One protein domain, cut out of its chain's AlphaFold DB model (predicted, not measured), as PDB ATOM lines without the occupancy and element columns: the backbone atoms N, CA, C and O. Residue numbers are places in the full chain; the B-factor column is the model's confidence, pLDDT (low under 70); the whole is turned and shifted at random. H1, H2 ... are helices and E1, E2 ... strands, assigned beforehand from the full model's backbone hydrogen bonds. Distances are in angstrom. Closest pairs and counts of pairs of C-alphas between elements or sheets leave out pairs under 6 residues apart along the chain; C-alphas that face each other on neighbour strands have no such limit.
ATOM      1  N   PRO A  20      79.375  14.585  71.163       75.88
ATOM      2  CA  PRO A  20      80.655  15.089  70.690       75.88
ATOM      3  C   PRO A  20      80.458  16.010  69.478       75.88
ATOM      4  O   PRO A  20      79.609  15.767  68.625       75.88
ATOM      5  N   HIS A  21      81.264  17.073  69.363       79.62
ATOM      6  CA  HIS A  21      81.288  17.886  68.135       79.62
ATOM      7  C   HIS A  21      82.206  17.301  67.058       79.62
ATOM      8  O   HIS A  21      82.041  17.614  65.883       79.62
ATOM      9  N   CYS A  22      83.167  16.465  67.453       82.69
ATOM     10  CA  CYS A  22      83.980  15.648  66.563       82.69
ATOM     11  C   CYS A  22      84.612  14.471  67.321       82.69
ATOM     12  O   CYS A  22      84.806  14.525  68.538       82.69
ATOM     13  N   CYS A  23      84.964  13.423  66.578       80.81
ATOM     14  CA  CYS A  23      85.571  12.197  67.087       80.81
ATOM     15  C   CYS A  23      86.808  11.856  66.252       80.81
ATOM     16  O   CYS A  23      86.839  12.134  65.054       80.81
ATOM     17  N   LEU A  24      87.787  11.181  66.859       84.38
ATOM     18  CA  LEU A  24      88.884  10.546  66.130       84.38
ATOM     19  C   LEU A  24      88.936   9.069  66.494       84.38
ATOM     20  O   LEU A  24      89.051   8.717  67.668       84.38
ATOM     21  N   ARG A  25      88.922   8.220  65.468       82.38
ATOM     22  CA  ARG A  25      89.233   6.798  65.574       82.38
ATOM     23  C   ARG A  25      90.538   6.538  64.831       82.38
ATOM     24  O   ARG A  25      90.683   6.950  63.684       82.38
ATOM     25  N   LYS A  26      91.471   5.835  65.472       78.69
ATOM     26  CA  LYS A  26      92.604   5.222  64.774       78.69
ATOM     27  C   LYS A  26      92.160   3.838  64.321       78.69
ATOM     28  O   LYS A  26      91.665   3.075  65.145       78.69
ATOM     29  N   ALA A  27      92.260   3.564  63.026       69.19
ATOM     30  CA  ALA A  27      91.962   2.240  62.498       69.19
ATOM     31  C   ALA A  27      92.996   1.227  63.008       69.19
ATOM     32  O   ALA A  27      94.169   1.574  63.188       69.19
ATOM     33  N   ASP A  28      92.560  -0.014  63.222       66.56
ATOM     34  CA  ASP A  28      93.469  -1.128  63.468       66.56
ATOM     35  C   ASP A  28      94.315  -1.373  62.210       66.56
ATOM     36  O   ASP A  28      93.864  -1.147  61.086       66.56
ATOM     37  N   ALA A  29      95.568  -1.796  62.387       56.22
ATOM     38  CA  ALA A  29      96.603  -1.807  61.345       56.22
ATOM     39  C   ALA A  29      96.336  -2.741  60.134       56.22
ATOM     40  O   ALA A  29      97.201  -2.878  59.273       56.22
ATOM     41  N   GLU A  30      95.172  -3.389  60.061       52.81
ATOM     42  CA  GLU A  30      94.889  -4.514  59.163       52.81
ATOM     43  C   GLU A  30      94.066  -4.172  57.908       52.81
ATOM     44  O   GLU A  30      93.861  -5.052  57.074       52.81
ATOM     45  N   SER A  31      93.608  -2.930  57.697       59.53
ATOM     46  CA  SER A  31      92.805  -2.645  56.495       59.53
ATOM     47  C   SER A  31      93.674  -2.561  55.231       59.53
ATOM     48  O   SER A  31      94.360  -1.562  54.995       59.53
ATOM     49  N   SER A  32      93.611  -3.587  54.379       72.19
ATOM     50  CA  SER A  32      94.161  -3.583  53.019       72.19
ATOM     51  C   SER A  32      93.288  -2.738  52.085       72.19
ATOM     52  O   SER A  32      92.544  -3.244  51.246       72.19
ATOM     53  N   VAL A  33      93.361  -1.417  52.244       85.94
ATOM     54  CA  VAL A  33      92.602  -0.486  51.403       85.94
ATOM     55  C   VAL A  33      93.161  -0.488  49.986       85.94
ATOM     56  O   VAL A  33      94.316  -0.114  49.763       85.94
ATOM     57  N   THR A  34      92.317  -0.833  49.019       89.69
ATOM     58  CA  THR A  34      92.598  -0.662  47.592       89.69
ATOM     59  C   THR A  34      91.739   0.466  47.036       89.69
ATOM     60  O   THR A  34      90.617   0.697  47.490       89.69
ATOM     61  N   ALA A  35      92.276   1.213  46.073       94.00
ATOM     62  CA  ALA A  35      91.555   2.324  45.473       94.00
ATOM     63  C   ALA A  35      91.909   2.511  43.995       94.00
ATOM     64  O   ALA A  35      93.031   2.241  43.565       94.00
ATOM     65  N   GLU A  36      90.952   3.032  43.241       96.38
ATOM     66  CA  GLU A  36      91.141   3.596  41.911       96.38
ATOM     67  C   GLU A  36      90.676   5.051  41.943       96.38
ATOM     68  O   GLU A  36      89.542   5.343  42.324       96.38
ATOM     69  N   LEU A  37      91.569   5.969  41.577       96.50
ATOM     70  CA  LEU A  37      91.327   7.407  41.616       96.50
ATOM     71  C   LEU A  37      91.459   7.966  40.205       96.50
ATOM     72  O   LEU A  37      92.541   7.950  39.620       96.50
ATOM     73  N   GLY A  38      90.369   8.459  39.627       94.50
ATOM     74  CA  GLY A  38      90.393   9.105  38.319       94.50
ATOM     75  C   GLY A  38      90.846   8.211  37.162       94.50
ATOM     76  O   GLY A  38      91.361   8.747  36.173       94.50
ATOM     77  N   GLY A  39      90.689   6.888  37.291       94.25
ATOM     78  CA  GLY A  39      91.206   5.881  36.358       94.25
ATOM     79  C   GLY A  39      92.620   5.374  36.672       94.25
ATOM     80  O   GLY A  39      93.202   4.656  35.861       94.25
ATOM     81  N   ILE A  40      93.217   5.780  37.800       95.44
ATOM     82  CA  ILE A  40      94.558   5.364  38.233       95.44
ATOM     83  C   ILE A  40      94.426   4.406  39.414       95.44
ATOM     84  O   ILE A  40      93.954   4.794  40.484       95.44
ATOM     85  N   THR A  41      94.888   3.168  39.251       95.94
ATOM     86  CA  THR A  41      94.988   2.209  40.356       95.94
ATOM     87  C   THR A  41      96.043   2.665  41.364       95.94
ATOM     88  O   THR A  41      97.201   2.893  41.010       95.94
ATOM     89  N   VAL A  42      95.659   2.763  42.635       94.06
ATOM     90  CA  VAL A  42      96.571   3.100  43.729       94.06
ATOM     91  C   VAL A  42      97.377   1.862  44.106       94.06
ATOM     92  O   VAL A  42      96.851   0.918  44.691       94.06
ATOM     93  N   ALA A  43      98.669   1.868  43.774       91.06
ATOM     94  CA  ALA A  43      99.573   0.757  44.076       91.06
ATOM     95  C   ALA A  43      99.950   0.674  45.568       91.06
ATOM     96  O   ALA A  43     100.187  -0.412  46.089       91.06
ATOM     97  N   SER A  44     100.026   1.820  46.247       91.31
ATOM     98  CA  SER A  44     100.389   1.919  47.661       91.31
ATOM     99  C   SER A  44     100.012   3.285  48.229       91.31
ATOM    100  O   SER A  44      99.945   4.269  47.490       91.31
ATOM    101  N   TRP A  45      99.871   3.345  49.550       90.56
ATOM    102  CA  TRP A  45      99.819   4.590  50.311       90.56
ATOM    103  C   TRP A  45     101.134   4.793  51.081       90.56
ATOM    104  O   TRP A  45     101.665   3.811  51.605       90.56
ATOM    105  N   PRO A  46     101.661   6.025  51.201       93.88
ATOM    106  CA  PRO A  46     101.199   7.266  50.568       93.88
ATOM    107  C   PRO A  46     101.303   7.229  49.038       93.88
ATOM    108  O   PRO A  46     102.033   6.410  48.480       93.88
ATOM    109  N   LEU A  47     100.560   8.110  48.359       94.88
ATOM    110  CA  LEU A  47     100.583   8.177  46.898       94.88
ATOM    111  C   LEU A  47     101.977   8.576  46.399       94.88
ATOM    112  O   LEU A  47     102.685   9.366  47.027       94.88
ATOM    113  N   SER A  48     102.368   8.051  45.238       95.12
ATOM    114  CA  SER A  48     103.615   8.466  44.591       95.12
ATOM    115  C   SER A  48     103.507   9.901  44.068       95.12
ATOM    116  O   SER A  48     102.416  10.378  43.744       95.12
ATOM    117  N   THR A  49     104.643  10.583  43.922       94.69
ATOM    118  CA  THR A  49     104.695  11.945  43.367       94.69
ATOM    119  C   THR A  49     104.077  12.015  41.969       94.69
ATOM    120  O   THR A  49     103.385  12.978  41.648       94.69
ATOM    121  N   GLU A  50     104.269  10.982  41.146       95.19
ATOM    122  CA  GLU A  50     103.701  10.878  39.798       95.19
ATOM    123  C   GLU A  50     102.174  10.782  39.848       95.19
ATOM    124  O   GLU A  50     101.483  11.460  39.088       95.19
ATOM    125  N   THR A  51     101.645   9.986  40.781       95.69
ATOM    126  CA  THR A  51     100.198   9.823  40.974       95.69
ATOM    127  C   THR A  51      99.571  11.126  41.460       95.69
ATOM    128  O   THR A  51      98.569  11.581  40.908       95.69
ATOM    129  N   VAL A  52     100.201  11.782  42.439       95.88
ATOM    130  CA  VAL A  52      99.778  13.099  42.931       95.88
ATOM    131  C   VAL A  52      99.792  14.132  41.809       95.88
ATOM    132  O   VAL A  52      98.812  14.860  41.647       95.88
ATOM    133  N   ALA A  53     100.856  14.189  41.004       95.31
ATOM    134  CA  ALA A  53     100.966  15.129  39.893       95.31
ATOM    135  C   ALA A  53      99.879  14.893  38.833       95.31
ATOM    136  O   ALA A  53      99.245  15.851  38.380       95.31
ATOM    137  N   ALA A  54      99.611  13.633  38.477       95.50
ATOM    138  CA  ALA A  54      98.569  13.274  37.518       95.50
ATOM    139  C   ALA A  54      97.166  13.675  38.009       95.50
ATOM    140  O   ALA A  54      96.419  14.345  37.291       95.50
ATOM    141  N   LEU A  55      96.825  13.334  39.256       95.81
ATOM    142  CA  LEU A  55      95.521  13.648  39.849       95.81
ATOM    143  C   LEU A  55      95.342  15.150  40.082       95.81
ATOM    144  O   LEU A  55      94.271  15.693  39.814       95.81
ATOM    145  N   THR A  56      96.393  15.848  40.512       94.38
ATOM    146  CA  THR A  56      96.356  17.304  40.704       94.38
ATOM    147  C   THR A  56      96.183  18.031  39.375       94.38
ATOM    148  O   THR A  56      95.392  18.964  39.293       94.38
ATOM    149  N   THR A  57      96.836  17.569  38.308       95.12
ATOM    150  CA  THR A  57      96.676  18.152  36.967       95.12
ATOM    151  C   THR A  57      95.252  17.973  36.437       95.12
ATOM    152  O   THR A  57      94.692  18.898  35.855       95.12
ATOM    153  N   LYS A  58      94.647  16.796  36.646       95.94
ATOM    154  CA  LYS A  58      93.309  16.478  36.126       95.94
ATOM    155  C   LYS A  58      92.175  17.086  36.958       95.94
ATOM    156  O   LYS A  58      91.183  17.535  36.394       95.94
ATOM    157  N   TYR A  59      92.322  17.104  38.282       94.12
ATOM    158  CA  TYR A  59      91.234  17.395  39.222       94.12
ATOM    159  C   TYR A  59      91.532  18.527  40.210       94.12
ATOM    160  O   TYR A  59      90.742  18.773  41.118       94.12
ATOM    161  N   SER A  60      92.679  19.203  40.093       91.50
ATOM    162  CA  SER A  60      93.127  20.210  41.072       91.50
ATOM    163  C   SER A  60      93.139  19.676  42.515       91.50
ATOM    164  O   SER A  60      92.799  20.386  43.456       91.50
ATOM    165  N   GLY A  61      93.484  18.394  42.683       85.06
ATOM    166  CA  GLY A  61      93.589  17.735  43.987       85.06
ATOM    167  C   GLY A  61      92.260  17.266  44.586       85.06
ATOM    168  O   GLY A  61      92.268  16.748  45.696       85.06
ATOM    169  N   ARG A  62      91.122  17.403  43.886       93.38
ATOM    170  CA  ARG A  62      89.798  16.955  44.358       93.38
ATOM    171  C   ARG A  62      89.107  16.048  43.353       93.38
ATOM    172  O   ARG A  62      88.491  16.523  42.403       93.38
ATOM    173  N   ILE A  63      89.177  14.744  43.584       95.25
ATOM    174  CA  ILE A  63      88.575  13.741  42.705       95.25
ATOM    175  C   ILE A  63      87.106  13.532  43.115       95.25
ATOM    176  O   ILE A  63      86.852  13.164  44.267       95.25
ATOM    177  N   PRO A  64      86.129  13.774  42.220       94.25
ATOM    178  CA  PRO A  64      84.712  13.600  42.532       94.25
ATOM    179  C   PRO A  64      84.377  12.125  42.771       94.25
ATOM    180  O   PRO A  64      84.988  11.250  42.164       94.25
ATOM    181  N   ALA A  65      83.374  11.846  43.608       93.25
ATOM    182  CA  ALA A  65      83.004  10.479  43.991       93.25
ATOM    183  C   ALA A  65      82.777   9.516  42.810       93.25
ATOM    184  O   ALA A  65      83.167   8.361  42.885       93.25
ATOM    185  N   GLN A  66      82.196   9.994  41.706       94.00
ATOM    186  CA  GLN A  66      81.949   9.197  40.494       94.00
ATOM    187  C   GLN A  66      83.221   8.675  39.802       94.00
ATOM    188  O   GLN A  66      83.149   7.722  39.036       94.00
ATOM    189  N   ASP A  67      84.365   9.305  40.073       96.25
ATOM    190  CA  ASP A  67      85.674   8.940  39.533       96.25
ATOM    191  C   ASP A  67      86.527   8.213  40.590       96.25
ATOM    192  O   ASP A  67      87.751   8.145  40.463       96.25
ATOM    193  N   VAL A  68      85.912   7.719  41.666       95.38
ATOM    194  CA  VAL A  68      86.594   7.053  42.775       95.38
ATOM    195  C   VAL A  68      85.954   5.701  43.050       95.38
ATOM    196  O   VAL A  68      84.759   5.607  43.314       95.38
ATOM    197  N   THR A  69      86.794   4.676  43.123       93.88
ATOM    198  CA  THR A  69      86.435   3.372  43.681       93.88
ATOM    199  C   THR A  69      87.349   3.106  44.867       93.88
ATOM    200  O   THR A  69      88.565   3.180  44.723       93.88
ATOM    201  N   ILE A  70      86.793   2.806  46.040       91.50
ATOM    202  CA  ILE A  70      87.569   2.399  47.220       91.50
ATOM    203  C   ILE A  70      86.989   1.088  47.743       91.50
ATOM    204  O   ILE A  70      85.773   0.933  47.833       91.50
ATOM    205  N   SER A  71      87.853   0.139  48.085       87.88
ATOM    206  CA  SER A  71      87.479  -1.155  48.654       87.88
ATOM    207  C   SER A  71      88.330  -1.462  49.884       87.88
ATOM    208  O   SER A  71      89.419  -0.917  50.059       87.88
ATOM    209  N   GLY A  72      87.813  -2.319  50.768       81.06
ATOM    210  CA  GLY A  72      88.480  -2.655  52.033       81.06
ATOM    211  C   GLY A  72      88.306  -1.605  53.137       81.06
ATOM    212  O   GLY A  72      88.862  -1.760  54.219       81.06
ATOM    213  N   LEU A  73      87.518  -0.556  52.887       78.19
ATOM    214  CA  LEU A  73      86.968   0.291  53.940       78.19
ATOM    215  C   LEU A  73      85.629  -0.300  54.388       78.19
ATOM    216  O   LEU A  73      84.788  -0.598  53.542       78.19
ATOM    217  N   GLY A  74      85.421  -0.445  55.698       72.06
ATOM    218  CA  GLY A  74      84.113  -0.762  56.282       72.06
ATOM    219  C   GLY A  74      83.163   0.427  56.151       72.06
ATOM    220  O   GLY A  74      82.854   1.090  57.136       72.06
ATOM    221  N   ILE A  75      82.792   0.775  54.918       75.88
ATOM    222  CA  ILE A  75      81.850   1.856  54.644       75.88
ATOM    223  C   ILE A  75      80.444   1.318  54.883       75.88
ATOM    224  O   ILE A  75      80.007   0.399  54.197       75.88
ATOM    225  N   ALA A  76      79.750   1.909  55.848       72.31
ATOM    226  CA  ALA A  76      78.349   1.643  56.121       72.31
ATOM    227  C   ALA A  76      77.479   1.922  54.888       72.31
ATOM    228  O   ALA A  76      77.288   3.079  54.508       72.31
ATOM    229  N   GLU A  77      76.926   0.877  54.278       77.25
ATOM    230  CA  GLU A  77      75.834   1.021  53.307       77.25
ATOM    231  C   GLU A  77      74.481   1.131  54.026       77.25
ATOM    232  O   GLU A  77      73.615   1.881  53.581       77.25
ATOM    233  N   ASN A  78      74.337   0.431  55.155       83.44
ATOM    234  CA  ASN A  78      73.223   0.508  56.098       83.44
ATOM    235  C   ASN A  78      73.678  -0.131  57.426       83.44
ATOM    236  O   ASN A  78      73.679  -1.354  57.548       83.44
ATOM    237  N   GLU A  79      74.174   0.673  58.366       85.69
ATOM    238  CA  GLU A  79      74.746   0.206  59.640       85.69
ATOM    239  C   GLU A  79      73.956   0.781  60.817       85.69
ATOM    240  O   GLU A  79      73.557   1.948  60.790       85.69
ATOM    241  N   TYR A  80      73.754  -0.020  61.864       85.69
ATOM    242  CA  TYR A  80      73.176   0.462  63.114       85.69
ATOM    243  C   TYR A  80      74.163   1.360  63.859       85.69
ATOM    244  O   TYR A  80      75.353   1.062  63.954       85.69
ATOM    245  N   PHE A  81      73.677   2.440  64.477       85.31
ATOM    246  CA  PHE A  81      74.535   3.286  65.315       85.31
ATOM    247  C   PHE A  81      75.247   2.499  66.417       85.31
ATOM    248  O   PHE A  81      76.421   2.754  66.678       85.31
ATOM    249  N   SER A  82      74.570   1.523  67.020       82.50
ATOM    250  CA  SER A  82      75.116   0.655  68.069       82.50
ATOM    251  C   SER A  82      76.315  -0.188  67.620       82.50
ATOM    252  O   SER A  82      77.121  -0.581  68.462       82.50
ATOM    253  N   GLU A  83      76.453  -0.444  66.319       83.19
ATOM    254  CA  GLU A  83      77.547  -1.230  65.737       83.19
ATOM    255  C   GLU A  83      78.749  -0.353  65.349       83.19
ATOM    256  O   GLU A  83      79.874  -0.843  65.246       83.19
ATOM    257  N   SER A  84      78.549   0.965  65.225       84.25
ATOM    258  CA  SER A  84      79.588   1.873  64.750       84.25
ATOM    259  C   SER A  84      80.516   2.368  65.860       84.25
ATOM    260  O   SER A  84      80.144   3.192  66.701       84.25
ATOM    261  N   ASP A  85      81.798   2.008  65.796       78.94
ATOM    262  CA  ASP A  85      82.787   2.482  66.780       78.94
ATOM    263  C   ASP A  85      83.071   3.997  66.710       78.94
ATOM    264  O   ASP A  85      83.657   4.564  67.635       78.94
ATOM    265  N   ILE A  86      82.732   4.662  65.597       81.81
ATOM    266  CA  ILE A  86      82.981   6.102  65.408       81.81
ATOM    267  C   ILE A  86      81.699   6.932  65.445       81.81
ATOM    268  O   ILE A  86      81.733   8.053  65.966       81.81
ATOM    269  N   LEU A  87      80.583   6.397  64.933       86.31
ATOM    270  CA  LEU A  87      79.328   7.138  64.841       86.31
ATOM    271  C   LEU A  87      78.322   6.825  65.948       86.31
ATOM    272  O   LEU A  87      77.417   7.631  66.116       86.31
ATOM    273  N   SER A  88      78.502   5.776  66.761       82.62
ATOM    274  CA  SER A  88      77.583   5.416  67.866       82.62
ATOM    275  C   SER A  88      77.187   6.581  68.776       82.62
ATOM    276  O   SER A  88      76.032   6.708  69.162       82.62
ATOM    277  N   ASN A  89      78.116   7.492  69.079       78.56
ATOM    278  CA  ASN A  89      77.830   8.658  69.926       78.56
ATOM    279  C   ASN A  89      76.957   9.738  69.250       78.56
ATOM    280  O   ASN A  89      76.652  10.738  69.892       78.56
ATOM    281  N   PHE A  90      76.598   9.578  67.974       79.25
ATOM    282  CA  PHE A  90      75.678  10.452  67.236       79.25
ATOM    283  C   PHE A  90      74.273   9.851  67.091       79.25
ATOM    284  O   PHE A  90      73.444  10.437  66.387       79.25
ATOM    285  N   ASP A  91      74.001   8.718  67.747       77.88
ATOM    286  CA  ASP A  91      72.662   8.139  67.809       77.88
ATOM    287  C   ASP A  91      71.683   9.148  68.444       77.88
ATOM    288  O   ASP A  91      71.900   9.592  69.580       77.88
ATOM    289  N   PRO A  92      70.616   9.569  67.740       71.75
ATOM    290  CA  PRO A  92      69.604  10.441  68.326       71.75
ATOM    291  C   PRO A  92      68.731   9.737  69.381       71.75
ATOM    292  O   PRO A  92      68.096  10.433  70.184       71.75
ATOM    293  N   TYR A  93      68.715   8.398  69.420       71.75
ATOM    294  CA  TYR A  93      67.900   7.580  70.325       71.75
ATOM    295  C   TYR A  93      68.702   6.435  70.980       71.75
ATOM    296  O   TYR A  93      68.326   5.273  70.848       71.75
ATOM    297  N   PRO A  94      69.752   6.741  71.767       64.44
ATOM    298  CA  PRO A  94      70.623   5.719  72.358       64.44
ATOM    299  C   PRO A  94      69.922   4.818  73.392       64.44
ATOM    300  O   PRO A  94      70.429   3.747  73.711       64.44
ATOM    301  N   ASP A  95      68.773   5.257  73.919       61.31
ATOM    302  CA  ASP A  95      67.990   4.563  74.951       61.31
ATOM    303  C   ASP A  95      66.716   3.886  74.389       61.31
ATOM    304  O   ASP A  95      65.891   3.403  75.162       61.31
ATOM    305  N   GLY A  96      66.515   3.905  73.062       57.84
ATOM    306  CA  GLY A  96      65.331   3.345  72.399       57.84
ATOM    307  C   GLY A  96      65.384   1.822  72.232       57.84
ATOM    308  O   GLY A  96      66.443   1.232  72.033       57.84
ATOM    309  N   ASP A  97      64.224   1.184  72.318       51.25
ATOM    310  CA  ASP A  97      64.026  -0.259  72.281       51.25
ATOM    311  C   ASP A  97      64.064  -0.864  70.856       51.25
ATOM    312  O   ASP A  97      63.443  -0.375  69.915       51.25
ATOM    313  N   GLU A  98      64.803  -1.978  70.760       49.22
ATOM    314  CA  GLU A  98      64.845  -3.066  69.757       49.22
ATOM    315  C   GLU A  98      65.158  -2.750  68.278       49.22
ATOM    316  O   GLU A  98      65.764  -3.594  67.616       49.22
ATOM    317  N   PHE A  99      64.881  -1.549  67.766       57.66
ATOM    318  CA  PHE A  99      65.261  -1.135  66.408       57.66
ATOM    319  C   PHE A  99      66.149   0.105  66.475       57.66
ATOM    320  O   PHE A  99      65.670   1.239  66.511       57.66
ATOM    321  N   GLY A 100      67.464  -0.116  66.534       66.31
ATOM    322  CA  GLY A 100      68.435   0.973  66.482       66.31
ATOM    323  C   GLY A 100      68.274   1.776  65.193       66.31
ATOM    324  O   GLY A 100      67.947   1.226  64.142       66.31
ATOM    325  N   MET A 101      68.512   3.083  65.258       79.62
ATOM    326  CA  MET A 101      68.562   3.880  64.040       79.62
ATOM    327  C   MET A 101      69.733   3.407  63.179       79.62
ATOM    328  O   MET A 101      70.806   3.074  63.695       79.62
ATOM    329  N   THR A 102      69.533   3.397  61.868       86.12
ATOM    330  CA  THR A 102      70.603   3.107  60.928       86.12
ATOM    331  C   THR A 102      71.052   4.360  60.194       86.12
ATOM    332  O   THR A 102      70.374   5.395  60.130       86.12
ATOM    333  N   PHE A 103      72.260   4.287  59.663       88.50
ATOM    334  CA  PHE A 103      72.821   5.315  58.815       88.50
ATOM    335  C   PHE A 103      73.562   4.681  57.643       88.50
ATOM    336  O   PHE A 103      73.973   3.521  57.666       88.50
ATOM    337  N   SER A 104      73.766   5.491  56.614       90.81
ATOM    338  CA  SER A 104      74.602   5.155  55.469       90.81
ATOM    339  C   SER A 104      75.663   6.227  55.264       90.81
ATOM    340  O   SER A 104      75.512   7.386  55.671       90.81
ATOM    341  N   MET A 105      76.764   5.844  54.627       90.88
ATOM    342  CA  MET A 105      77.827   6.751  54.227       90.88
ATOM    343  C   MET A 105      77.917   6.820  52.708       90.88
ATOM    344  O   MET A 105      78.082   5.816  52.024       90.88
ATOM    345  N   SER A 106      77.873   8.038  52.173       90.56
ATOM    346  CA  SER A 106      78.068   8.294  50.744       90.56
ATOM    347  C   SER A 106      79.336   9.105  50.522       90.56
ATOM    348  O   SER A 106      79.566  10.120  51.184       90.56
ATOM    349  N   LEU A 107      80.186   8.647  49.603       92.69
ATOM    350  CA  LEU A 107      81.413   9.356  49.257       92.69
ATOM    351  C   LEU A 107      81.058  10.700  48.604       92.69
ATOM    352  O   LEU A 107      80.289  10.746  47.646       92.69
ATOM    353  N   ALA A 108      81.641  11.788  49.102       94.00
ATOM    354  CA  ALA A 108      81.562  13.105  48.478       94.00
ATOM    355  C   ALA A 108      82.703  13.289  47.467       94.00
ATOM    356  O   ALA A 108      82.470  13.607  46.298       94.00
ATOM    357  N   HIS A 109      83.942  13.072  47.916       94.88
ATOM    358  CA  HIS A 109      85.151  13.186  47.099       94.88
ATOM    359  C   HIS A 109      86.365  12.573  47.808       94.88
ATOM    360  O   HIS A 109      86.366  12.385  49.025       94.88
ATOM    361  N   VAL A 110      87.431  12.329  47.044       95.44
ATOM    362  CA  VAL A 110      88.789  12.132  47.572       95.44
ATOM    363  C   VAL A 110      89.585  13.405  47.337       95.44
ATOM    364  O   VAL A 110      89.491  14.014  46.271       95.44
ATOM    365  N   ALA A 111      90.361  13.825  48.329       95.19
ATOM    366  CA  ALA A 111      91.228  14.986  48.223       95.19
ATOM    367  C   ALA A 111      92.691  14.621  48.479       95.19
ATOM    368  O   ALA A 111      93.005  13.780  49.323       95.19
ATOM    369  N   ILE A 112      93.567  15.307  47.751       95.25
ATOM    370  CA  ILE A 112      95.004  15.356  47.981       95.25
ATOM    371  C   ILE A 112      95.325  16.785  48.389       95.25
ATOM    372  O   ILE A 112      95.115  17.724  47.621       95.25
ATOM    373  N   ASP A 113      95.823  16.941  49.607       92.88
ATOM    374  CA  ASP A 113      96.153  18.235  50.179       92.88
ATOM    375  C   ASP A 113      97.655  18.305  50.456       92.88
ATOM    376  O   ASP A 113      98.200  17.536  51.250       92.88
ATOM    377  N   ALA A 114      98.322  19.222  49.764       92.12
ATOM    378  CA  ALA A 114      99.747  19.497  49.910       92.12
ATOM    379  C   ALA A 114     100.020  20.839  50.610       92.12
ATOM    380  O   ALA A 114     101.178  21.191  50.814       92.12
ATOM    381  N   THR A 115      98.979  21.604  50.956       89.56
ATOM    382  CA  THR A 115      99.113  22.970  51.489       89.56
ATOM    383  C   THR A 115      98.518  23.127  52.885       89.56
ATOM    384  O   THR A 115      98.909  24.033  53.616       89.56
ATOM    385  N   GLY A 116      97.609  22.242  53.297       86.25
ATOM    386  CA  GLY A 116      96.825  22.398  54.517       86.25
ATOM    387  C   GLY A 116      95.556  23.228  54.305       86.25
ATOM    388  O   GLY A 116      95.084  23.859  55.250       86.25
ATOM    389  N   ASP A 117      95.009  23.278  53.086       86.75
ATOM    390  CA  ASP A 117      93.811  24.072  52.803       86.75
ATOM    391  C   ASP A 117      92.558  23.429  53.413       86.75
ATOM    392  O   ASP A 117      92.077  22.391  52.957       86.75
ATOM    393  N   ALA A 118      91.964  24.092  54.406       85.75
ATOM    394  CA  ALA A 118      90.739  23.644  55.061       85.75
ATOM    395  C   ALA A 118      89.543  23.494  54.102       85.75
ATOM    396  O   ALA A 118      88.600  22.755  54.400       85.75
ATOM    397  N   SER A 119      89.557  24.175  52.949       87.50
ATOM    398  CA  SER A 119      88.517  24.020  51.936       87.50
ATOM    399  C   SER A 119      88.426  22.576  51.445       87.50
ATOM    400  O   SER A 119      87.316  22.123  51.175       87.50
ATOM    401  N   THR A 120      89.545  21.835  51.441       88.88
ATOM    402  CA  THR A 120      89.657  20.457  50.938       88.88
ATOM    403  C   THR A 120      88.813  19.445  51.720       88.88
ATOM    404  O   THR A 120      88.330  18.481  51.118       88.88
ATOM    405  N   PHE A 121      88.510  19.717  52.994       88.19
ATOM    406  CA  PHE A 121      87.614  18.909  53.833       88.19
ATOM    407  C   PHE A 121      86.128  19.141  53.571       88.19
ATOM    408  O   PHE A 121      85.304  18.283  53.879       88.19
ATOM    409  N   LYS A 122      85.756  20.299  53.018       84.12
ATOM    410  CA  LYS A 122      84.345  20.633  52.804       84.12
ATOM    411  C   LYS A 122      83.810  19.846  51.612       84.12
ATOM    412  O   LYS A 122      84.446  19.910  50.563       84.12
ATOM    413  N   PRO A 123      82.671  19.151  51.709       75.94
ATOM    414  CA  PRO A 123      82.079  18.470  50.562       75.94
ATOM    415  C   PRO A 123      82.014  19.377  49.325       75.94
ATOM    416  O   PRO A 123      81.685  20.559  49.433       75.94
ATOM    417  N   ALA A 124      82.384  18.847  48.155       67.06
ATOM    418  CA  ALA A 124      82.434  19.630  46.919       67.06
ATOM    419  C   ALA A 124      81.040  20.064  46.418       67.06
ATOM    420  O   ALA A 124      80.918  21.037  45.672       67.06
ATOM    421  N   THR A 125      79.983  19.358  46.823       66.06
ATOM    422  CA  THR A 125      78.601  19.669  46.454       66.06
ATOM    423  C   THR A 125      78.053  20.824  47.296       66.06
ATOM    424  O   THR A 125      78.194  20.861  48.516       66.06
ATOM    425  N   GLN A 126      77.365  21.777  46.652       62.97
ATOM    426  CA  GLN A 126      76.724  22.905  47.353       62.97
ATOM    427  C   GLN A 126      75.613  22.469  48.315       62.97
ATOM    428  O   GLN A 126      75.255  23.223  49.219       62.97
ATOM    429  N   ARG A 127      75.046  21.274  48.118       76.56
ATOM    430  CA  ARG A 127      73.988  20.741  48.968       76.56
ATOM    431  C   ARG A 127      74.326  19.309  49.382       76.56
ATOM    432  O   ARG A 127      74.379  18.449  48.501       76.56
ATOM    433  N   PRO A 128      74.524  19.041  50.683       80.69
ATOM    434  CA  PRO A 128      74.671  17.676  51.166       80.69
ATOM    435  C   PRO A 128      73.369  16.888  50.928       80.69
ATOM    436  O   PRO A 128      72.295  17.501  50.811       80.69
ATOM    437  N   PRO A 129      73.430  15.545  50.876       86.75
ATOM    438  CA  PRO A 129      72.237  14.705  50.874       86.75
ATOM    439  C   PRO A 129      71.255  15.102  51.988       86.75
ATOM    440  O   PRO A 129      71.649  15.601  53.050       86.75
ATOM    441  N   ARG A 130      69.950  14.897  51.757       83.94
ATOM    442  CA  ARG A 130      68.949  15.107  52.816       83.94
ATOM    443  C   ARG A 130      69.298  14.229  54.014       83.94
ATOM    444  O   ARG A 130      69.778  13.126  53.825       83.94
ATOM    445  N   TYR A 131      69.047  14.742  55.217       84.69
ATOM    446  CA  TYR A 131      69.298  14.029  56.474       84.69
ATOM    447  C   TYR A 131      70.771  13.723  56.779       84.69
ATOM    448  O   TYR A 131      71.067  12.904  57.643       84.69
ATOM    449  N   THR A 132      71.701  14.423  56.120       88.25
ATOM    450  CA  THR A 132      73.114  14.388  56.510       88.25
ATOM    451  C   THR A 132      73.269  14.961  57.919       88.25
ATOM    452  O   THR A 132      72.837  16.089  58.173       88.25
ATOM    453  N   PHE A 133      73.920  14.219  58.813       86.81
ATOM    454  CA  PHE A 133      74.159  14.631  60.201       86.81
ATOM    455  C   PHE A 133      75.645  14.759  60.546       86.81
ATOM    456  O   PHE A 133      75.988  15.479  61.477       86.81
ATOM    457  N   ALA A 134      76.541  14.138  59.776       88.88
ATOM    458  CA  ALA A 134      77.976  14.274  59.991       88.88
ATOM    459  C   ALA A 134      78.773  14.253  58.682       88.88
ATOM    460  O   ALA A 134      78.318  13.781  57.636       88.88
ATOM    461  N   THR A 135      79.997  14.768  58.766       90.31
ATOM    462  CA  THR A 135      81.041  14.549  57.767       90.31
ATOM    463  C   THR A 135      82.083  13.622  58.361       90.31
ATOM    464  O   THR A 135      82.658  13.921  59.404       90.31
ATOM    465  N   VAL A 136      82.328  12.509  57.676       90.38
ATOM    466  CA  VAL A 136      83.351  11.536  58.055       90.38
ATOM    467  C   VAL A 136      84.541  11.728  57.129       90.38
ATOM    468  O   VAL A 136      84.388  11.768  55.909       90.38
ATOM    469  N   VAL A 137      85.729  11.876  57.709       91.56
ATOM    470  CA  VAL A 137      86.975  12.025  56.957       91.56
ATOM    471  C   VAL A 137      87.858  10.826  57.255       91.56
ATOM    472  O   VAL A 137      88.255  10.615  58.399       91.56
ATOM    473  N   TYR A 138      88.162  10.046  56.222       90.50
ATOM    474  CA  TYR A 138      89.084   8.923  56.316       90.50
ATOM    475  C   TYR A 138      90.453   9.348  55.791       90.50
ATOM    476  O   TYR A 138      90.600   9.607  54.596       90.50
ATOM    477  N   PHE A 139      91.449   9.428  56.672       90.81
ATOM    478  CA  PHE A 139      92.826   9.738  56.294       90.81
ATOM    479  C   PHE A 139      93.559   8.464  55.878       90.81
ATOM    480  O   PHE A 139      93.673   7.522  56.659       90.81
ATOM    481  N   PHE A 140      94.082   8.450  54.654       90.88
ATOM    482  CA  PHE A 140      94.963   7.385  54.183       90.88
ATOM    483  C   PHE A 140      96.399   7.631  54.671       90.88
ATOM    484  O   PHE A 140      96.756   8.784  54.960       90.88
ATOM    485  N   PRO A 141      97.259   6.592  54.727       90.19
ATOM    486  CA  PRO A 141      98.676   6.782  55.013       90.19
ATOM    487  C   PRO A 141      99.267   7.885  54.125       90.19
ATOM    488  O   PRO A 141      99.088   7.892  52.909       90.19
ATOM    489  N   SER A 142      99.915   8.855  54.761       89.56
ATOM    490  CA  SER A 142     100.321  10.131  54.167       89.56
ATOM    491  C   SER A 142     101.784  10.421  54.511       89.56
ATOM    492  O   SER A 142     102.308   9.878  55.481       89.56
ATOM    493  N   ASN A 143     102.462  11.259  53.722       91.19
ATOM    494  CA  ASN A 143     103.864  11.643  53.962       91.19
ATOM    495  C   ASN A 143     104.033  13.133  54.291       91.19
ATOM    496  O   ASN A 143     105.143  13.661  54.203       91.19
ATOM    497  N   CYS A 144     102.940  13.821  54.622       90.69
ATOM    498  CA  CYS A 144     102.983  15.231  54.965       90.69
ATOM    499  C   CYS A 144     103.723  15.489  56.283       90.69
ATOM    500  O   CYS A 144     103.613  14.729  57.244       90.69
ATOM    501  N   VAL A 145     104.419  16.622  56.339       88.94
ATOM    502  CA  VAL A 145     104.926  17.223  57.576       88.94
ATOM    503  C   VAL A 145     104.075  18.451  57.894       88.94
ATOM    504  O   VAL A 145     103.900  19.316  57.035       88.94
ATOM    505  N   GLY A 146     103.559  18.528  59.123       86.00
ATOM    506  CA  GLY A 146     102.563  19.527  59.530       86.00
ATOM    507  C   GLY A 146     101.142  19.116  59.137       86.00
ATOM    508  O   GLY A 146     100.859  17.934  58.963       86.00
ATOM    509  N   GLY A 147     100.249  20.097  58.984       80.50
ATOM    510  CA  GLY A 147      98.877  19.857  58.540       80.50
ATOM    511  C   GLY A 147      97.923  19.426  59.652       80.50
ATOM    512  O   GLY A 147      97.033  18.619  59.386       80.50
ATOM    513  N   ALA A 148      98.066  19.966  60.867       84.94
ATOM    514  CA  ALA A 148      97.087  19.742  61.930       84.94
ATOM    515  C   ALA A 148      95.655  20.010  61.445       84.94
ATOM    516  O   ALA A 148      95.395  20.925  60.655       84.94
ATOM    517  N   VAL A 149      94.718  19.197  61.926       83.75
ATOM    518  CA  VAL A 149      93.299  19.352  61.609       83.75
ATOM    519  C   VAL A 149      92.596  19.900  62.832       83.75
ATOM    520  O   VAL A 149      92.350  19.187  63.802       83.75
ATOM    521  N   THR A 150      92.248  21.181  62.773       84.19
ATOM    522  CA  THR A 150      91.475  21.844  63.821       84.19
ATOM    523  C   THR A 150      90.017  21.952  63.404       84.19
ATOM    524  O   THR A 150      89.679  22.622  62.428       84.19
ATOM    525  N   ILE A 151      89.137  21.317  64.174       83.31
ATOM    526  CA  ILE A 151      87.686  21.410  64.017       83.31
ATOM    527  C   ILE A 151      87.161  22.358  65.091       83.31
ATOM    528  O   ILE A 151      87.400  22.151  66.279       83.31
ATOM    529  N   SER A 152      86.458  23.409  64.667       81.44
ATOM    530  CA  SER A 152      85.859  24.398  65.567       81.44
ATOM    531  C   SER A 152      84.376  24.587  65.266       81.44
ATOM    532  O   SER A 152      83.986  24.735  64.108       81.44
ATOM    533  N   HIS A 153      83.559  24.622  66.314       78.94
ATOM    534  CA  HIS A 153      82.139  24.938  66.255       78.94
ATOM    535  C   HIS A 153      81.710  25.699  67.517       78.94
ATOM    536  O   HIS A 153      81.683  25.143  68.618       78.94
ATOM    537  N   GLY A 154      81.359  26.980  67.372       75.62
ATOM    538  CA  GLY A 154      81.019  27.836  68.512       75.62
ATOM    539  C   GLY A 154      82.173  27.920  69.517       75.62
ATOM    540  O   GLY A 154      83.265  28.353  69.168       75.62
ATOM    541  N   HIS A 155      81.929  27.489  70.756       64.81
ATOM    542  CA  HIS A 155      82.925  27.439  71.838       64.81
ATOM    543  C   HIS A 155      83.708  26.113  71.894       64.81
ATOM    544  O   HIS A 155      84.526  25.918  72.792       64.81
ATOM    545  N   ARG A 156      83.431  25.174  70.984       69.88
ATOM    546  CA  ARG A 156      84.061  23.854  70.957       69.88
ATOM    547  C   ARG A 156      85.155  23.839  69.898       69.88
ATOM    548  O   ARG A 156      84.868  24.041  68.721       69.88
ATOM    549  N   THR A 157      86.389  23.565  70.306       73.31
ATOM    550  CA  THR A 157      87.530  23.404  69.400       73.31
ATOM    551  C   THR A 157      88.284  22.134  69.764       73.31
ATOM    552  O   THR A 157      88.583  21.896  70.933       73.31
ATOM    553  N   THR A 158      88.602  21.318  68.764       71.62
ATOM    554  CA  THR A 158      89.470  20.148  68.918       71.62
ATOM    555  C   THR A 158      90.482  20.122  67.791       71.62
ATOM    556  O   THR A 158      90.119  20.234  66.621       71.62
ATOM    557  N   THR A 159      91.748  19.968  68.160       71.19
ATOM    558  CA  THR A 159      92.856  19.825  67.218       71.19
ATOM    559  C   THR A 159      93.325  18.380  67.224       71.19
ATOM    560  O   THR A 159      93.666  17.833  68.275       71.19
ATOM    561  N   TYR A 160      93.337  17.770  66.047       73.25
ATOM    562  CA  TYR A 160      93.892  16.450  65.807       73.25
ATOM    563  C   TYR A 160      95.261  16.583  65.149       73.25
ATOM    564  O   TYR A 160      95.423  17.350  64.201       73.25
ATOM    565  N   GLU A 161      96.207  15.811  65.689       56.19
ATOM    566  CA  GLU A 161      97.631  15.778  65.337       56.19
ATOM    567  C   GLU A 161      98.327  17.127  65.551       56.19
ATOM    568  O   GLU A 161      98.185  18.086  64.803       56.19
ATOM    569  N   ALA A 162      99.053  17.207  66.665       41.69
ATOM    570  CA  ALA A 162      99.707  18.417  67.126       41.69
ATOM    571  C   ALA A 162     100.810  18.850  66.152       41.69
ATOM    572  O   ALA A 162     101.845  18.192  66.074       41.69
ATOM    573  N   LEU A 163     100.557  19.951  65.442       41.88
ATOM    574  CA  LEU A 163     101.463  21.055  65.100       41.88
ATOM    575  C   LEU A 163     100.633  22.062  64.283       41.88
ATOM    576  O   LEU A 163     100.271  21.756  63.151       41.88
ATOM    577  N   ASP A 164     100.338  23.240  64.851       49.69
ATOM    578  CA  ASP A 164      99.498  24.338  64.306       49.69
ATOM    579  C   ASP A 164     100.028  24.985  62.999       49.69
ATOM    580  O   ASP A 164      99.840  26.175  62.739       49.69
ATOM    581  N   ALA A 165     100.742  24.229  62.169       63.31
ATOM    582  CA  ALA A 165     101.368  24.681  60.943       63.31
ATOM    583  C   ALA A 165     100.667  24.083  59.709       63.31
ATOM    584  O   ALA A 165     100.288  22.904  59.720       63.31
ATOM    585  N   PRO A 166     100.554  24.859  58.614       79.69
ATOM    586  CA  PRO A 166     100.257  24.332  57.284       79.69
ATOM    587  C   PRO A 166     101.183  23.169  56.905       79.69
ATOM    588  O   PRO A 166     102.241  22.975  57.510       79.69
ATOM    589  N   ILE A 167     100.812  22.412  55.872       87.12
ATOM    590  CA  ILE A 167     101.693  21.364  55.348       87.12
ATOM    591  C   ILE A 167     102.944  22.037  54.770       87.12
ATOM    592  O   ILE A 167     102.849  22.899  53.898       87.12
ATOM    593  N   THR A 168     104.119  21.659  55.273       88.69
ATOM    594  CA  THR A 168     105.408  22.240  54.855       88.69
ATOM    595  C   THR A 168     106.153  21.367  53.851       88.69
ATOM    596  O   THR A 168     106.987  21.867  53.099       88.69
ATOM    597  N   SER A 169     105.854  20.068  53.813       90.25
ATOM    598  CA  SER A 169     106.380  19.131  52.818       90.25
ATOM    599  C   SER A 169     105.475  17.909  52.694       90.25
ATOM    600  O   SER A 169     104.772  17.583  53.649       90.25
ATOM    601  N   GLY A 170     105.535  17.214  51.556       92.69
ATOM    602  CA  GLY A 170     104.719  16.028  51.291       92.69
ATOM    603  C   GLY A 170     103.261  16.369  50.985       92.69
ATOM    604  O   GLY A 170     102.941  17.480  50.567       92.69
ATOM    605  N   HIS A 171     102.378  15.392  51.158       93.31
ATOM    606  CA  HIS A 171     100.940  15.548  50.983       93.31
ATOM    607  C   HIS A 171     100.186  14.586  51.900       93.31
ATOM    608  O   HIS A 171     100.718  13.560  52.340       93.31
ATOM    609  N   ARG A 172      98.922  14.915  52.159       93.31
ATOM    610  CA  ARG A 172      97.954  13.983  52.728       93.31
ATOM    611  C   ARG A 172      96.889  13.625  51.720       93.31
ATOM    612  O   ARG A 172      96.502  14.457  50.903       93.31
ATOM    613  N   SER A 173      96.404  12.398  51.818       93.44
ATOM    614  CA  SER A 173      95.266  11.930  51.038       93.44
ATOM    615  C   SER A 173      94.154  11.509  51.979       93.44
ATOM    616  O   SER A 173      94.404  10.825  52.971       93.44
ATOM    617  N   PHE A 174      92.926  11.905  51.675       93.56
ATOM    618  CA  PHE A 174      91.776  11.525  52.483       93.56
ATOM    619  C   PHE A 174      90.497  11.453  51.652       93.56
ATOM    620  O   PHE A 174      90.350  12.137  50.638       93.56
ATOM    621  N   ALA A 175      89.565  10.622  52.100       93.75
ATOM    622  CA  ALA A 175      88.219  10.535  51.556       93.75
ATOM    623  C   ALA A 175      87.239  11.268  52.475       93.75
ATOM    624  O   ALA A 175      87.313  11.146  53.699       93.75
ATOM    625  N   VAL A 176      86.324  12.032  51.885       93.69
ATOM    626  CA  VAL A 176      85.264  12.750  52.596       93.69
ATOM    627  C   VAL A 176      83.939  12.069  52.298       93.69
ATOM    628  O   VAL A 176      83.544  11.975  51.138       93.69
ATOM    629  N   TYR A 177      83.240  11.640  53.343       92.50
ATOM    630  CA  TYR A 177      81.921  11.023  53.270       92.50
ATOM    631  C   TYR A 177      80.869  11.904  53.948       92.50
ATOM    632  O   TYR A 177      81.129  12.573  54.954       92.50
ATOM    633  N   HIS A 178      79.655  11.864  53.412       91.69
ATOM    634  CA  HIS A 178      78.449  12.274  54.117       91.69
ATOM    635  C   HIS A 178      77.900  11.076  54.887       91.69
ATOM    636  O   HIS A 178      77.615  10.056  54.264       91.69
ATOM    637  N   ALA A 179      77.715  11.216  56.199       90.75
ATOM    638  CA  ALA A 179      76.919  10.275  56.980       90.75
ATOM    639  C   ALA A 179      75.472  10.776  57.039       90.75
ATOM    640  O   ALA A 179      75.216  11.941  57.375       90.75
ATOM    641  N   VAL A 180      74.541   9.906  56.661       89.56
ATOM    642  CA  VAL A 180      73.135  10.226  56.423       89.56
ATOM    643  C   VAL A 180      72.269   9.249  57.197       89.56
ATOM    644  O   VAL A 180      72.508   8.047  57.130       89.56
ATOM    645  N   TYR A 181      71.270   9.757  57.919       86.88
ATOM    646  CA  TYR A 181      70.283   8.890  58.558       86.88
ATOM    647  C   TYR A 181      69.513   8.107  57.497       86.88
ATOM    648  O   TYR A 181      69.020   8.703  56.533       86.88
ATOM    649  N   ASP A 182      69.388   6.799  57.688       83.81
ATOM    650  CA  ASP A 182      68.445   6.007  56.914       83.81
ATOM    651  C   ASP A 182      67.082   6.084  57.608       83.81
ATOM    652  O   ASP A 182      66.883   5.621  58.729       83.81
ATOM    653  N   LEU A 183      66.158   6.789  56.959       76.50
ATOM    654  CA  LEU A 183      64.820   7.052  57.486       76.50
ATOM    655  C   LEU A 183      63.770   6.122  56.878       76.50
ATOM    656  O   LEU A 183      62.583   6.384  57.060       76.50
TER     657      LEU A 183
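Overview. This is residues 20 to 183 of the 258 residues of an uncharacterized protein of Saprolegnia diclina (strain VS20) (UniProt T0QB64). A strongly twisted sheet of four strands forms the core, with its long inner strands E4 and E8 running along the longest axis; H1 and the small two-strand sheet E1 and E3 sit toward its E2 edge, and the hairpin E6 and E7 is set off beyond the E5 edge. The long unnamed stretch of residues 72 to 101 loops past the other end of E4. The printed part has 164 residues, with two named helices and eight named strands in the order E1, H1, E2, E3, E4, H2, E5, E6, E7, E8. The main sheet runs E2, E4, E8, E5, antiparallel throughout; the class is mixed, helices and strands, with under half of the residues in named elements. The whole is compact, with a radius of gyration of the C-alphas of 16.4 A and spans of 52 by 36 by 35 A.

Along the chain. After residues 20 to 33, E1 takes residues 34 to 37, beginning at C-alpha 34 (92.598, -0.662, 47.592). H1 is residues 49 to 59, 15.1 A long; E2 is residues 62 to 64 and E3 residues 68 to 71. E4, residues 102 to 113, is 31.6 A long and bends by 52 degrees at residue 109. H2 is residues 118 to 121, and E5, residues 132 to 139, is 20.3 A long. E6 is residues 149 to 153 and E7 residues 156 to 160, each 13.3 A long. E8, residues 172 to 182, is 30.9 A long and ends at C-alpha 182 (68.445, 6.007, 56.914).

Arrangement. In the main sheet, N 106 of E4 and O 178 of E8 are 2.9 A apart, N 138 of E5 and O 175 of E8 2.9 A, and N 63 of E2 and O 110 of E4 2.8 A, within hydrogen-bond range. E4, H2 and E5 make a split strand-helix-strand unit, two strands running the same way with E8 between them, and its crossover is right-handed. H1 is on the sheet at a height over the sheet of 9.4 A, over E2 and E4, and runs across the strands, at 65 degrees to E2 on the local plane, which rests on 6 C-alphas, only just enough. H2 only grazes the sheet with residues 119 to 121. E1 and E3 are antiparallel, with N 36 and O 69 2.8 A apart; the closest C-alphas of E3 and E4, Val 68 and Val 110, are 7.3 A apart. The hairpin E6 and E7, with N 151 and O 158 2.9 A apart, is apart from E5 and E8. Every O i to N i+4 pair of H1 is within hydrogen-bond range; H2 is too short for one.

Size, cuts and confidence. The C-alphas farthest apart, those of Glu 50 and Asp 97, are 52.5 A apart. The printed part has no cut. The links E1 to H1, E3 to E4 and E7 to E8 are long; in the second, residues 79 to 80 pair antiparallel with residues 102 to 103 of E4. The mean pLDDT of the printed part is 83.6, and it is under 70 at residues 27 to 31, 94 to 100, 124 to 126, 155 to 156 and 161 to 165.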